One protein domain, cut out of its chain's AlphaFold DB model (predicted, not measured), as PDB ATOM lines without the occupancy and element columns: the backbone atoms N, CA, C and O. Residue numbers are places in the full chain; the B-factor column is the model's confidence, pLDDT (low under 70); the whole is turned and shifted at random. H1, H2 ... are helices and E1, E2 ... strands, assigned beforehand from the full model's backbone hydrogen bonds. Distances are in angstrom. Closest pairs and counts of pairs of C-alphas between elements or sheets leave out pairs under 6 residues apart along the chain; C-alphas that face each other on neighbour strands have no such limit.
ATOM      1  N   LEU A 123     200.065 170.231 256.588       94.00
ATOM      2  CA  LEU A 123     200.495 171.580 256.234       94.00
ATOM      3  C   LEU A 123     199.682 172.609 257.011       94.00
ATOM      4  O   LEU A 123     198.455 172.551 257.022       94.00
ATOM      5  N   ARG A 124     200.345 173.580 257.645       91.12
ATOM      6  CA  ARG A 124     199.630 174.612 258.402       91.12
ATOM      7  C   ARG A 124     199.100 175.686 257.467       91.12
ATOM      8  O   ARG A 124     199.828 176.217 256.627       91.12
ATOM      9  N   THR A 125     197.847 176.071 257.684       91.06
ATOM     10  CA  THR A 125     197.226 177.192 256.981       91.06
ATOM     11  C   THR A 125     197.148 178.440 257.849       91.06
ATOM     12  O   THR A 125     196.853 178.401 259.042       91.06
ATOM     13  N   ILE A 126     197.396 179.582 257.219       90.19
ATOM     14  CA  ILE A 126     197.047 180.905 257.718       90.19
ATOM     15  C   ILE A 126     195.678 181.230 257.110       90.19
ATOM     16  O   ILE A 126     195.593 181.421 255.890       90.19
ATOM     17  N   PRO A 127     194.603 181.266 257.913       85.44
ATOM     18  CA  PRO A 127     193.273 181.530 257.391       85.44
ATOM     19  C   PRO A 127     193.184 182.957 256.852       85.44
ATOM     20  O   PRO A 127     193.755 183.894 257.417       85.44
ATOM     21  N   ALA A 128     192.419 183.139 255.780       84.81
ATOM     22  CA  ALA A 128     192.019 184.469 255.360       84.81
ATOM     23  C   ALA A 128     190.969 185.023 256.329       84.81
ATOM     24  O   ALA A 128     189.811 184.606 256.318       84.81
ATOM     25  N   VAL A 129     191.382 185.954 257.184       75.62
ATOM     26  CA  VAL A 129     190.470 186.648 258.096       75.62
ATOM     27  C   VAL A 129     189.954 187.908 257.393       75.62
ATOM     28  O   VAL A 129     190.767 188.770 257.054       75.62
ATOM     29  N   PRO A 130     188.636 188.045 257.151       69.19
ATOM     30  CA  PRO A 130     188.085 189.251 256.545       69.19
ATOM     31  C   PRO A 130     188.229 190.424 257.523       69.19
ATOM     32  O   PRO A 130     187.609 190.446 258.586       69.19
ATOM     33  N   MET A 131     189.059 191.406 257.169       59.06
ATOM     34  CA  MET A 131     189.276 192.614 257.967       59.06
ATOM     35  C   MET A 131     188.527 193.787 257.328       59.06
ATOM     36  O   MET A 131     189.047 194.487 256.468       59.06
ATOM     37  N   GLY A 132     187.289 194.012 257.768       64.00
ATOM     38  CA  GLY A 132     186.546 195.262 257.553       64.00
ATOM     39  C   GLY A 132     185.844 195.449 256.201       64.00
ATOM     40  O   GLY A 132     184.727 195.958 256.197       64.00
ATOM     41  N   ASP A 133     186.430 195.042 255.072       65.50
ATOM     42  CA  ASP A 133     185.865 195.285 253.727       65.50
ATOM     43  C   ASP A 133     185.086 194.095 253.127       65.50
ATOM     44  O   ASP A 133     184.651 194.149 251.976       65.50
ATOM     45  N   ASN A 134     184.858 193.036 253.915       58.84
ATOM     46  CA  ASN A 134     184.200 191.787 253.503       58.84
ATOM     47  C   ASN A 134     184.844 191.086 252.293       58.84
ATOM     48  O   ASN A 134     184.246 190.160 251.739       58.84
ATOM     49  N   THR A 135     186.064 191.461 251.890       60.41
ATOM     50  CA  THR A 135     186.793 190.680 250.894       60.41
ATOM     51  C   THR A 135     187.371 189.438 251.569       60.41
ATOM     52  O   THR A 135     188.249 189.497 252.429       60.41
ATOM     53  N   LEU A 136     186.821 188.272 251.223       68.00
ATOM     54  CA  LEU A 136     187.409 186.993 251.603       68.00
ATOM     55  C   LEU A 136     188.702 186.832 250.805       68.00
ATOM     56  O   LEU A 136     188.680 186.523 249.615       68.00
ATOM     57  N   GLY A 137     189.829 187.090 251.468       77.00
ATOM     58  CA  GLY A 137     191.136 186.715 250.949       77.00
ATOM     59  C   GLY A 137     191.252 185.197 250.778       77.00
ATOM     60  O   GLY A 137     190.407 184.422 251.227       77.00
ATOM     61  N   GLU A 138     192.334 184.758 250.148       89.00
ATOM     62  CA  GLU A 138     192.657 183.338 250.061       89.00
ATOM     63  C   GLU A 138     193.570 182.928 251.219       89.00
ATOM     64  O   GLU A 138     194.542 183.628 251.523       89.00
ATOM     65  N   SER A 139     193.273 181.789 251.853       91.38
ATOM     66  CA  SER A 139     194.150 181.204 252.869       91.38
ATOM     67  C   SER A 139     195.554 180.977 252.313       91.38
ATOM     68  O   SER A 139     195.756 180.736 251.116       91.38
ATOM     69  N   ARG A 140     196.540 181.066 253.199       94.19
ATOM     70  CA  ARG A 140     197.956 180.999 252.846       94.19
ATOM     71  C   ARG A 140     198.653 179.882 253.598       94.19
ATOM     72  O   ARG A 140     198.144 179.377 254.588       94.19
ATOM     73  N   VAL A 141     199.824 179.512 253.120       94.56
ATOM     74  CA  VAL A 141     200.642 178.405 253.622       94.56
ATOM     75  C   VAL A 141     202.105 178.830 253.603       94.56
ATOM     76  O   VAL A 141     202.491 179.688 252.801       94.56
ATOM     77  N   PHE A 142     202.914 178.273 254.502       92.56
ATOM     78  CA  PHE A 142     204.323 178.641 254.639       92.56
ATOM     79  C   PHE A 142     205.169 178.022 253.524       92.56
ATOM     80  O   PHE A 142     205.102 176.820 253.273       92.56
ATOM     81  N   VAL A 143     206.001 178.840 252.871       92.56
ATOM     82  CA  VAL A 143     206.895 178.373 251.795       92.56
ATOM     83  C   VAL A 143     207.888 177.334 252.309       92.56
ATOM     84  O   VAL A 143     208.136 176.357 251.614       92.56
ATOM     85  N   GLU A 144     208.415 177.529 253.519       89.06
ATOM     86  CA  GLU A 144     209.378 176.624 254.161       89.06
ATOM     87  C   GLU A 144     208.834 175.195 254.308       89.06
ATOM     88  O   GLU A 144     209.534 174.229 254.014       89.06
ATOM     89  N   GLU A 145     207.568 175.049 254.712       91.25
ATOM     90  CA  GLU A 145     206.949 173.727 254.850       91.25
ATOM     91  C   GLU A 145     206.780 173.056 253.487       91.25
ATOM     92  O   GLU A 145     207.112 171.886 253.316       91.25
ATOM     93  N   ILE A 146     206.301 173.806 252.495       93.56
ATOM     94  CA  ILE A 146     206.004 173.267 251.165       93.56
ATOM     95  C   ILE A 146     207.277 172.877 250.424       93.56
ATOM     96  O   ILE A 146     207.315 171.822 249.787       93.56
ATOM     97  N   SER A 147     208.315 173.712 250.499       93.25
ATOM     98  CA  SER A 147     209.581 173.436 249.828       93.25
ATOM     99  C   SER A 147     210.229 172.164 250.368       93.25
ATOM    100  O   SER A 147     210.789 171.399 249.586       93.25
ATOM    101  N   ALA A 148     210.094 171.899 251.669       91.94
ATOM    102  CA  ALA A 148     210.582 170.675 252.286       91.94
ATOM    103  C   ALA A 148     209.675 169.456 252.022       91.94
ATOM    104  O   ALA A 148     210.177 168.348 251.851       91.94
ATOM    105  N   MET A 149     208.349 169.632 251.955       95.25
ATOM    106  CA  MET A 149     207.405 168.527 251.738       95.25
ATOM    107  C   MET A 149     207.389 168.003 250.296       95.25
ATOM    108  O   MET A 149     207.248 166.798 250.106       95.25
ATOM    109  N   ILE A 150     207.529 168.856 249.272       96.12
ATOM    110  CA  ILE A 150     207.406 168.433 247.860       96.12
ATOM    111  C   ILE A 150     208.373 167.292 247.482       96.12
ATOM    112  O   ILE A 150     207.906 166.303 246.907       96.12
ATOM    113  N   PRO A 151     209.680 167.352 247.810       95.31
ATOM    114  CA  PRO A 151     210.591 166.239 247.547       95.31
ATOM    115  C   PRO A 151     210.187 164.935 248.242       95.31
ATOM    116  O   PRO A 151     210.299 163.867 247.642       95.31
ATOM    117  N   ILE A 152     209.655 165.021 249.462       95.44
ATOM    118  CA  ILE A 152     209.213 163.853 250.230       95.44
ATOM    119  C   ILE A 152     207.960 163.234 249.607       95.44
ATOM    120  O   ILE A 152     207.876 162.023 249.439       95.44
ATOM    121  N   LEU A 153     206.994 164.059 249.199       95.75
ATOM    122  CA  LEU A 153     205.770 163.590 248.545       95.75
ATOM    123  C   LEU A 153     206.087 162.855 247.233       95.75
ATOM    124  O   LEU A 153     205.514 161.805 246.948       95.75
ATOM    125  N   ARG A 154     207.070 163.348 246.471       95.25
ATOM    126  CA  ARG A 154     207.583 162.677 245.265       95.25
ATOM    127  C   ARG A 154     208.206 161.325 245.560       95.25
ATOM    128  O   ARG A 154     207.949 160.361 244.838       95.25
ATOM    129  N   GLU A 155     209.010 161.254 246.613       93.81
ATOM    130  CA  GLU A 155     209.586 160.002 247.093       93.81
ATOM    131  C   GLU A 155     208.496 159.016 247.528       93.81
ATOM    132  O   GLU A 155     208.510 157.851 247.129       93.81
ATOM    133  N   HIS A 156     207.477 159.489 248.247       92.88
ATOM    134  CA  HIS A 156     206.323 158.678 248.627       92.88
ATOM    135  C   HIS A 156     205.536 158.173 247.404       92.88
ATOM    136  O   HIS A 156     205.010 157.062 247.414       92.88
ATOM    137  N   GLN A 157     205.515 158.907 246.296       92.88
ATOM    138  CA  GLN A 157     204.933 158.431 245.034       92.88
ATOM    139  C   GLN A 157     205.840 157.458 244.254       92.88
ATOM    140  O   GLN A 157     205.477 157.028 243.161       92.88
ATOM    141  N   GLY A 158     207.019 157.105 244.779       92.06
ATOM    142  CA  GLY A 158     207.997 156.254 244.095       92.06
ATOM    143  C   GLY A 158     208.710 156.954 242.934       92.06
ATOM    144  O   GLY A 158     209.244 156.289 242.051       92.06
ATOM    145  N   ASN A 159     208.695 158.291 242.912       92.19
ATOM    146  CA  ASN A 159     209.231 159.114 241.831       92.19
ATOM    147  C   ASN A 159     210.154 160.219 242.378       92.19
ATOM    148  O   ASN A 159     209.990 161.406 242.074       92.19
ATOM    149  N   SER A 160     211.098 159.822 243.233       93.38
ATOM    150  CA  SER A 160     212.051 160.716 243.897       93.38
ATOM    151  C   SER A 160     212.834 161.575 242.902       93.38
ATOM    152  O   SER A 160     213.166 161.141 241.799       93.38
ATOM    153  N   PHE A 161     213.170 162.802 243.304       93.12
ATOM    154  CA  PHE A 161     214.129 163.611 242.552       93.12
ATOM    155  C   PHE A 161     215.541 163.037 242.678       93.12
ATOM    156  O   PHE A 161     215.896 162.482 243.714       93.12
ATOM    157  N   GLU A 162     216.379 163.259 241.665       92.94
ATOM    158  CA  GLU A 162     217.808 162.922 241.744       92.94
ATOM    159  C   GLU A 162     218.541 163.734 242.825       92.94
ATOM    160  O   GLU A 162     219.503 163.251 243.416       92.94
ATOM    161  N   LYS A 163     218.103 164.980 243.062       92.75
ATOM    162  CA  LYS A 163     218.669 165.904 244.060       92.75
ATOM    163  C   LYS A 163     217.552 166.616 244.840       92.75
ATOM    164  O   LYS A 163     217.242 167.769 244.522       92.75
ATOM    165  N   PRO A 164     216.920 165.945 245.820       91.62
ATOM    166  CA  PRO A 164     215.815 166.488 246.615       91.62
ATOM    167  C   PRO A 164     216.103 167.868 247.224       91.62
ATOM    168  O   PRO A 164     215.276 168.773 247.125       91.62
ATOM    169  N   GLU A 165     217.301 168.063 247.777       90.69
ATOM    170  CA  GLU A 165     217.706 169.305 248.442       90.69
ATOM    171  C   GLU A 165     217.828 170.471 247.452       90.69
ATOM    172  O   GLU A 165     217.497 171.612 247.774       90.69
ATOM    173  N   ALA A 166     218.263 170.192 246.219       93.50
ATOM    174  CA  ALA A 166     218.358 171.206 245.175       93.50
ATOM    175  C   ALA A 166     216.969 171.680 244.719       93.50
ATOM    176  O   ALA A 166     216.777 172.873 244.483       93.50
ATOM    177  N   GLU A 167     215.990 170.774 244.630       94.44
ATOM    178  CA  GLU A 167     214.603 171.147 244.323       94.44
ATOM    179  C   GLU A 167     213.949 171.903 245.487       94.44
ATOM    180  O   GLU A 167     213.299 172.921 245.249       94.44
ATOM    181  N   GLN A 168     214.192 171.501 246.740       92.88
ATOM    182  CA  GLN A 168     213.759 172.272 247.911       92.88
ATOM    183  C   GLN A 168     214.302 173.710 247.863       92.88
ATOM    184  O   GLN A 168     213.541 174.671 248.041       92.88
ATOM    185  N   GLN A 169     215.599 173.880 247.591       92.06
ATOM    186  CA  GLN A 169     216.217 175.204 247.509       92.06
ATOM    187  C   GLN A 169     215.618 176.028 246.365       92.06
ATOM    188  O   GLN A 169     215.223 177.170 246.572       92.06
ATOM    189  N   LYS A 170     215.452 175.431 245.182       94.25
ATOM    190  CA  LYS A 170     214.840 176.078 244.014       94.25
ATOM    191  C   LYS A 170     213.416 176.573 244.288       94.25
ATOM    192  O   LYS A 170     213.066 177.678 243.872       94.25
ATOM    193  N   ILE A 171     212.592 175.785 244.985       94.12
ATOM    194  CA  ILE A 171     211.238 176.200 245.388       94.12
ATOM    195  C   ILE A 171     211.321 177.366 246.378       94.12
ATOM    196  O   ILE A 171     210.598 178.351 246.233       94.12
ATOM    197  N   SER A 172     212.230 177.281 247.349       90.62
ATOM    198  CA  SER A 172     212.430 178.325 248.359       90.62
ATOM    199  C   SER A 172     212.867 179.652 247.721       90.62
ATOM    200  O   SER A 172     212.261 180.689 247.987       90.62
ATOM    201  N   ASP A 173     213.837 179.613 246.806       91.06
ATOM    202  CA  ASP A 173     214.359 180.783 246.087       91.06
ATOM    203  C   ASP A 173     213.303 181.427 245.181       91.06
ATOM    204  O   ASP A 173     213.207 182.653 245.109       91.06
ATOM    205  N   ARG A 174     212.455 180.617 244.528       92.06
ATOM    206  CA  ARG A 174     211.356 181.105 243.675       92.06
ATOM    207  C   ARG A 174     210.410 182.035 244.431       92.06
ATOM    208  O   ARG A 174     209.922 183.006 243.853       92.06
ATOM    209  N   PHE A 175     210.140 181.737 245.699       89.19
ATOM    210  CA  PHE A 175     209.229 182.515 246.540       89.19
ATOM    211  C   PHE A 175     209.956 183.432 247.536       89.19
ATOM    212  O   PHE A 175     209.296 184.132 248.300       89.19
ATOM    213  N   ASN A 176     211.292 183.485 247.495       81.69
ATOM    214  CA  ASN A 176     212.119 184.409 248.272       81.69
ATOM    215  C   ASN A 176     213.276 185.032 247.449       81.69
ATOM    216  O   ASN A 176     214.426 185.029 247.896       81.69
ATOM    217  N   PRO A 177     213.021 185.610 246.258       68.88
ATOM    218  CA  PRO A 177     214.086 186.011 245.330       68.88
ATOM    219  C   PRO A 177     214.976 187.156 245.841       68.88
ATOM    220  O   PRO A 177     216.080 187.347 245.342       68.88
ATOM    221  N   ALA A 178     214.509 187.934 246.824       67.06
ATOM    222  CA  ALA A 178     215.242 189.069 247.389       67.06
ATOM    223  C   ALA A 178     216.022 188.722 248.670       67.06
ATOM    224  O   ALA A 178     216.614 189.615 249.272       67.06
ATOM    225  N   ASN A 179     216.007 187.451 249.096       63.69
ATOM    226  CA  ASN A 179     216.570 186.997 250.368       63.69
ATOM    227  C   ASN A 179     216.189 187.938 251.526       63.69
ATOM    228  O   ASN A 179     217.040 188.419 252.278       63.69
ATOM    229  N   ASN A 180     214.891 188.254 251.616       65.75
ATOM    230  CA  ASN A 180     214.344 189.158 252.622       65.75
ATOM    231  C   ASN A 180     214.358 188.442 253.977       65.75
ATOM    232  O   ASN A 180     213.329 187.957 254.445       65.75
ATOM    233  N   SER A 181     215.538 188.372 254.593       60.19
ATOM    234  CA  SER A 181     215.886 187.543 255.755       60.19
ATOM    235  C   SER A 181     215.104 187.836 257.047       60.19
ATOM    236  O   SER A 181     215.384 187.232 258.077       60.19
ATOM    237  N   GLY A 182     214.107 188.724 257.007       65.31
ATOM    238  CA  GLY A 182     213.221 189.046 258.130       65.31
ATOM    239  C   GLY A 182     211.731 188.789 257.886       65.31
ATOM    240  O   GLY A 182     210.936 189.052 258.785       65.31
ATOM    241  N   LEU A 183     211.320 188.317 256.702       75.94
ATOM    242  CA  LEU A 183     209.908 188.089 256.381       75.94
ATOM    243  C   LEU A 183     209.607 186.598 256.222       75.94
ATOM    244  O   LEU A 183     210.234 185.914 255.414       75.94
ATOM    245  N   ILE A 184     208.587 186.126 256.942       81.56
ATOM    246  CA  ILE A 184     208.053 184.776 256.769       81.56
ATOM    247  C   ILE A 184     207.336 184.707 255.417       81.56
ATOM    248  O   ILE A 184     206.337 185.394 255.190       81.56
ATOM    249  N   GLN A 185     207.857 183.880 254.512       90.25
ATOM    250  CA  GLN A 185     207.325 183.751 253.160       90.25
ATOM    251  C   GLN A 185     206.124 182.810 253.127       90.25
ATOM    252  O   GLN A 185     206.131 181.722 253.708       90.25
ATOM    253  N   THR A 186     205.081 183.230 252.414       92.56
ATOM    254  CA  THR A 186     203.833 182.476 252.285       92.56
ATOM    255  C   THR A 186     203.296 182.564 250.865       92.56
ATOM    256  O   THR A 186     203.465 183.588 250.200       92.56
ATOM    257  N   ILE A 187     202.581 181.533 250.423       94.56
ATOM    258  CA  ILE A 187     201.842 181.518 249.151       94.56
ATOM    259  C   ILE A 187     200.368 181.212 249.407       94.56
ATOM    260  O   ILE A 187     200.023 180.706 250.473       94.56
ATOM    261  N   THR A 188     199.488 181.545 248.467       95.25
ATOM    262  CA  THR A 188     198.062 181.204 248.586       95.25
ATOM    263  C   THR A 188     197.796 179.729 248.268       95.25
ATOM    264  O   THR A 188     198.624 179.066 247.641       95.25
ATOM    265  N   LEU A 189     196.628 179.200 248.654       94.69
ATOM    266  CA  LEU A 189     196.243 177.820 248.322       94.69
ATOM    267  C   LEU A 189     196.167 177.554 246.805       94.69
ATOM    268  O   LEU A 189     196.531 176.467 246.362       94.69
ATOM    269  N   SER A 190     195.773 178.531 245.990       95.12
ATOM    270  CA  SER A 190     195.784 178.430 244.525       95.12
ATOM    271  C   SER A 190     197.208 178.346 243.982       95.12
ATOM    272  O   SER A 190     197.483 177.547 243.089       95.12
ATOM    273  N   GLN A 191     198.138 179.125 244.544       96.44
ATOM    274  CA  GLN A 191     199.557 179.021 244.197       96.44
ATOM    275  C   GLN A 191     200.140 177.664 244.614       96.44
ATOM    276  O   GLN A 191     200.866 177.062 243.825       96.44
ATOM    277  N   LEU A 192     199.784 177.156 245.801       96.81
ATOM    278  CA  LEU A 192     200.138 175.803 246.234       96.81
ATOM    279  C   LEU A 192     199.604 174.758 245.253       96.81
ATOM    280  O   LEU A 192     200.361 173.903 244.812       96.81
ATOM    281  N   LYS A 193     198.323 174.832 244.874       96.50
ATOM    282  CA  LYS A 193     197.714 173.888 243.930       96.50
ATOM    283  C   LYS A 193     198.492 173.829 242.615       96.50
ATOM    284  O   LYS A 193     198.865 172.739 242.196       96.50
ATOM    285  N   ASN A 194     198.776 174.987 242.022       95.88
ATOM    286  CA  ASN A 194     199.537 175.075 240.775       95.88
ATOM    287  C   ASN A 194     200.946 174.485 240.928       95.88
ATOM    288  O   ASN A 194     201.425 173.799 240.033       95.88
ATOM    289  N   LEU A 195     201.601 174.725 242.069       96.88
ATOM    290  CA  LEU A 195     202.921 174.168 242.362       96.88
ATOM    291  C   LEU A 195     202.875 172.636 242.488       96.88
ATOM    292  O   LEU A 195     203.712 171.947 241.917       96.88
ATOM    293  N   LEU A 196     201.882 172.088 243.191       96.94
ATOM    294  CA  LEU A 196     201.698 170.638 243.311       96.94
ATOM    295  C   LEU A 196     201.400 169.987 241.952       96.94
ATOM    296  O   LEU A 196     201.851 168.876 241.704       96.94
ATOM    297  N   GLU A 197     200.667 170.659 241.062       95.88
ATOM    298  CA  GLU A 197     200.427 170.195 239.686       95.88
ATOM    299  C   GLU A 197     201.694 170.254 238.819       95.88
ATOM    300  O   GLU A 197     201.984 169.300 238.102       95.88
ATOM    301  N   GLU A 198     202.491 171.323 238.931       94.94
ATOM    302  CA  GLU A 198     203.781 171.471 238.237       94.94
ATOM    303  C   GLU A 198     204.738 170.311 238.550       94.94
ATOM    304  O   GLU A 198     205.435 169.817 237.663       94.94
ATOM    305  N   TYR A 199     204.732 169.848 239.800       95.50
ATOM    306  CA  TYR A 199     205.554 168.735 240.272       95.50
ATOM    307  C   TYR A 199     204.866 167.356 240.179       95.50
ATOM    308  O   TYR A 199     205.450 166.353 240.595       95.50
ATOM    309  N   ASP A 200     203.657 167.283 239.611       95.81
ATOM    310  CA  ASP A 200     202.830 166.069 239.502       95.81
ATOM    311  C   ASP A 200     202.650 165.333 240.845       95.81
ATOM    312  O   ASP A 200     202.828 164.118 240.966       95.81
ATOM    313  N   ILE A 201     202.337 166.099 241.890       96.94
ATOM    314  CA  ILE A 201     202.144 165.593 243.246       96.94
ATOM    315  C   ILE A 201     200.740 165.029 243.419       96.94
ATOM    316  O   ILE A 201     199.738 165.681 243.097       96.94
ATOM    317  N   ASP A 202     200.671 163.842 244.019       96.38
ATOM    318  CA  ASP A 202     199.428 163.296 244.531       96.38
ATOM    319  C   ASP A 202     198.984 164.067 245.776       96.38
ATOM    320  O   ASP A 202     199.476 163.869 246.888       96.38
ATOM    321  N   LYS A 203     198.020 164.966 245.582       96.69
ATOM    322  CA  LYS A 203     197.529 165.860 246.625       96.69
ATOM    323  C   LYS A 203     196.880 165.085 247.771       96.69
ATOM    324  O   LYS A 203     196.899 165.610 248.877       96.69
ATOM    325  N   SER A 204     196.386 163.852 247.577       95.94
ATOM    326  CA  SER A 204     195.779 163.077 248.677       95.94
ATOM    327  C   SER A 204     196.771 162.622 249.748       95.94
ATOM    328  O   SER A 204     196.350 162.173 250.811       95.94
ATOM    329  N   LEU A 205     198.076 162.753 249.496       95.31
ATOM    330  CA  LEU A 205     199.130 162.530 250.489       95.31
ATOM    331  C   LEU A 205     199.288 163.705 251.469       95.31
ATOM    332  O   LEU A 205     199.962 163.574 252.490       95.31
ATOM    333  N   LEU A 206     198.667 164.848 251.167       96.12
ATOM    334  CA  LEU A 206     198.706 166.051 251.984       96.12
ATOM    335  C   LEU A 206     197.394 166.222 252.754       96.12
ATOM    336  O   LEU A 206     196.303 166.021 252.215       96.12
ATOM    337  N   THR A 207     197.506 166.641 254.010       95.56
ATOM    338  CA  THR A 207     196.387 167.130 254.820       95.56
ATOM    339  C   THR A 207     196.619 168.596 255.152       95.56
ATOM    340  O   THR A 207     197.722 168.968 255.554       95.56
ATOM    341  N   VAL A 208     195.596 169.419 254.949       92.25
ATOM    342  CA  VAL A 208     195.633 170.884 255.076       92.25
ATOM    343  C   VAL A 208     194.647 171.355 256.139       92.25
ATOM    344  O   VAL A 208     193.547 170.757 256.216       92.25
TER     345      VAL A 208
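What this domain is: This is residues 123 to 208 of the 208 residues of an uncharacterized protein of Caenorhabditis remanei (UniProt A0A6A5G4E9). What is the main picture? H1 and H2 form a helical hairpin with H3 close to H1, and a tiny sheet of E1 and E2 sits where H1 and H3 begin. The unnamed residues 123 to 139 form a long loop that lengthens one end, and residues 177 to 183 stick out. What is printed? There are 86 residues, with E1, H1, H2, E2 and H3 in that order; the class is mostly helix, with under half of the residues in named elements, and the sheet E1 - E2 is antiparallel. How spread is it? It is only just compact, close to loose, with a radius of gyration of the C-alphas of 14.1 A, and only just elongated, spanning 47 by 31 by 18 A.

Where its parts are: Where do the elements begin? E1, residues 140 to 142, starts at C-alpha 140 (197.956, 180.999, 252.846) and is 7.0 A long; H1, residues 143 to 156, is 20.0 A. What follows? H2 is residues 164 to 175, 17.3 A; E2 is residues 186 to 188, 7.0 A; H3 is residues 189 to 198, 14.1 A, ending at C-alpha 198 (203.781, 171.471, 238.237).

How they stand to each other: How do the strands pair? E1 and E2 are antiparallel, with N 141 and O 187 2.9 A apart, within hydrogen-bond range. How do the helices stand? H1 and H2, a hairpin, touch, closest at the C-alphas of Ser 147 and Gln 168, 4.7 A, at a shallow tilt of 34 degrees, only just short of steep, opposite ways. H1 and H3 are close but not clearly touching, closest at the C-alphas of Ile 150 and Leu 196, 7.6 A; H2 and H3 are apart. Are their backbones complete? Every O i to N i+4 pair is within hydrogen-bond range in H2 and H3, and 8 of 10 in H1.

The domain as a whole: How far does it reach? The two C-alphas farthest apart, those of Gly 132 and Glu 162, are 47.7 A apart. Is anything cut or uncertain? The printed part has no cut and no long link between named elements; pLDDT is under 70 at residues 130 to 136 and 177 to 182.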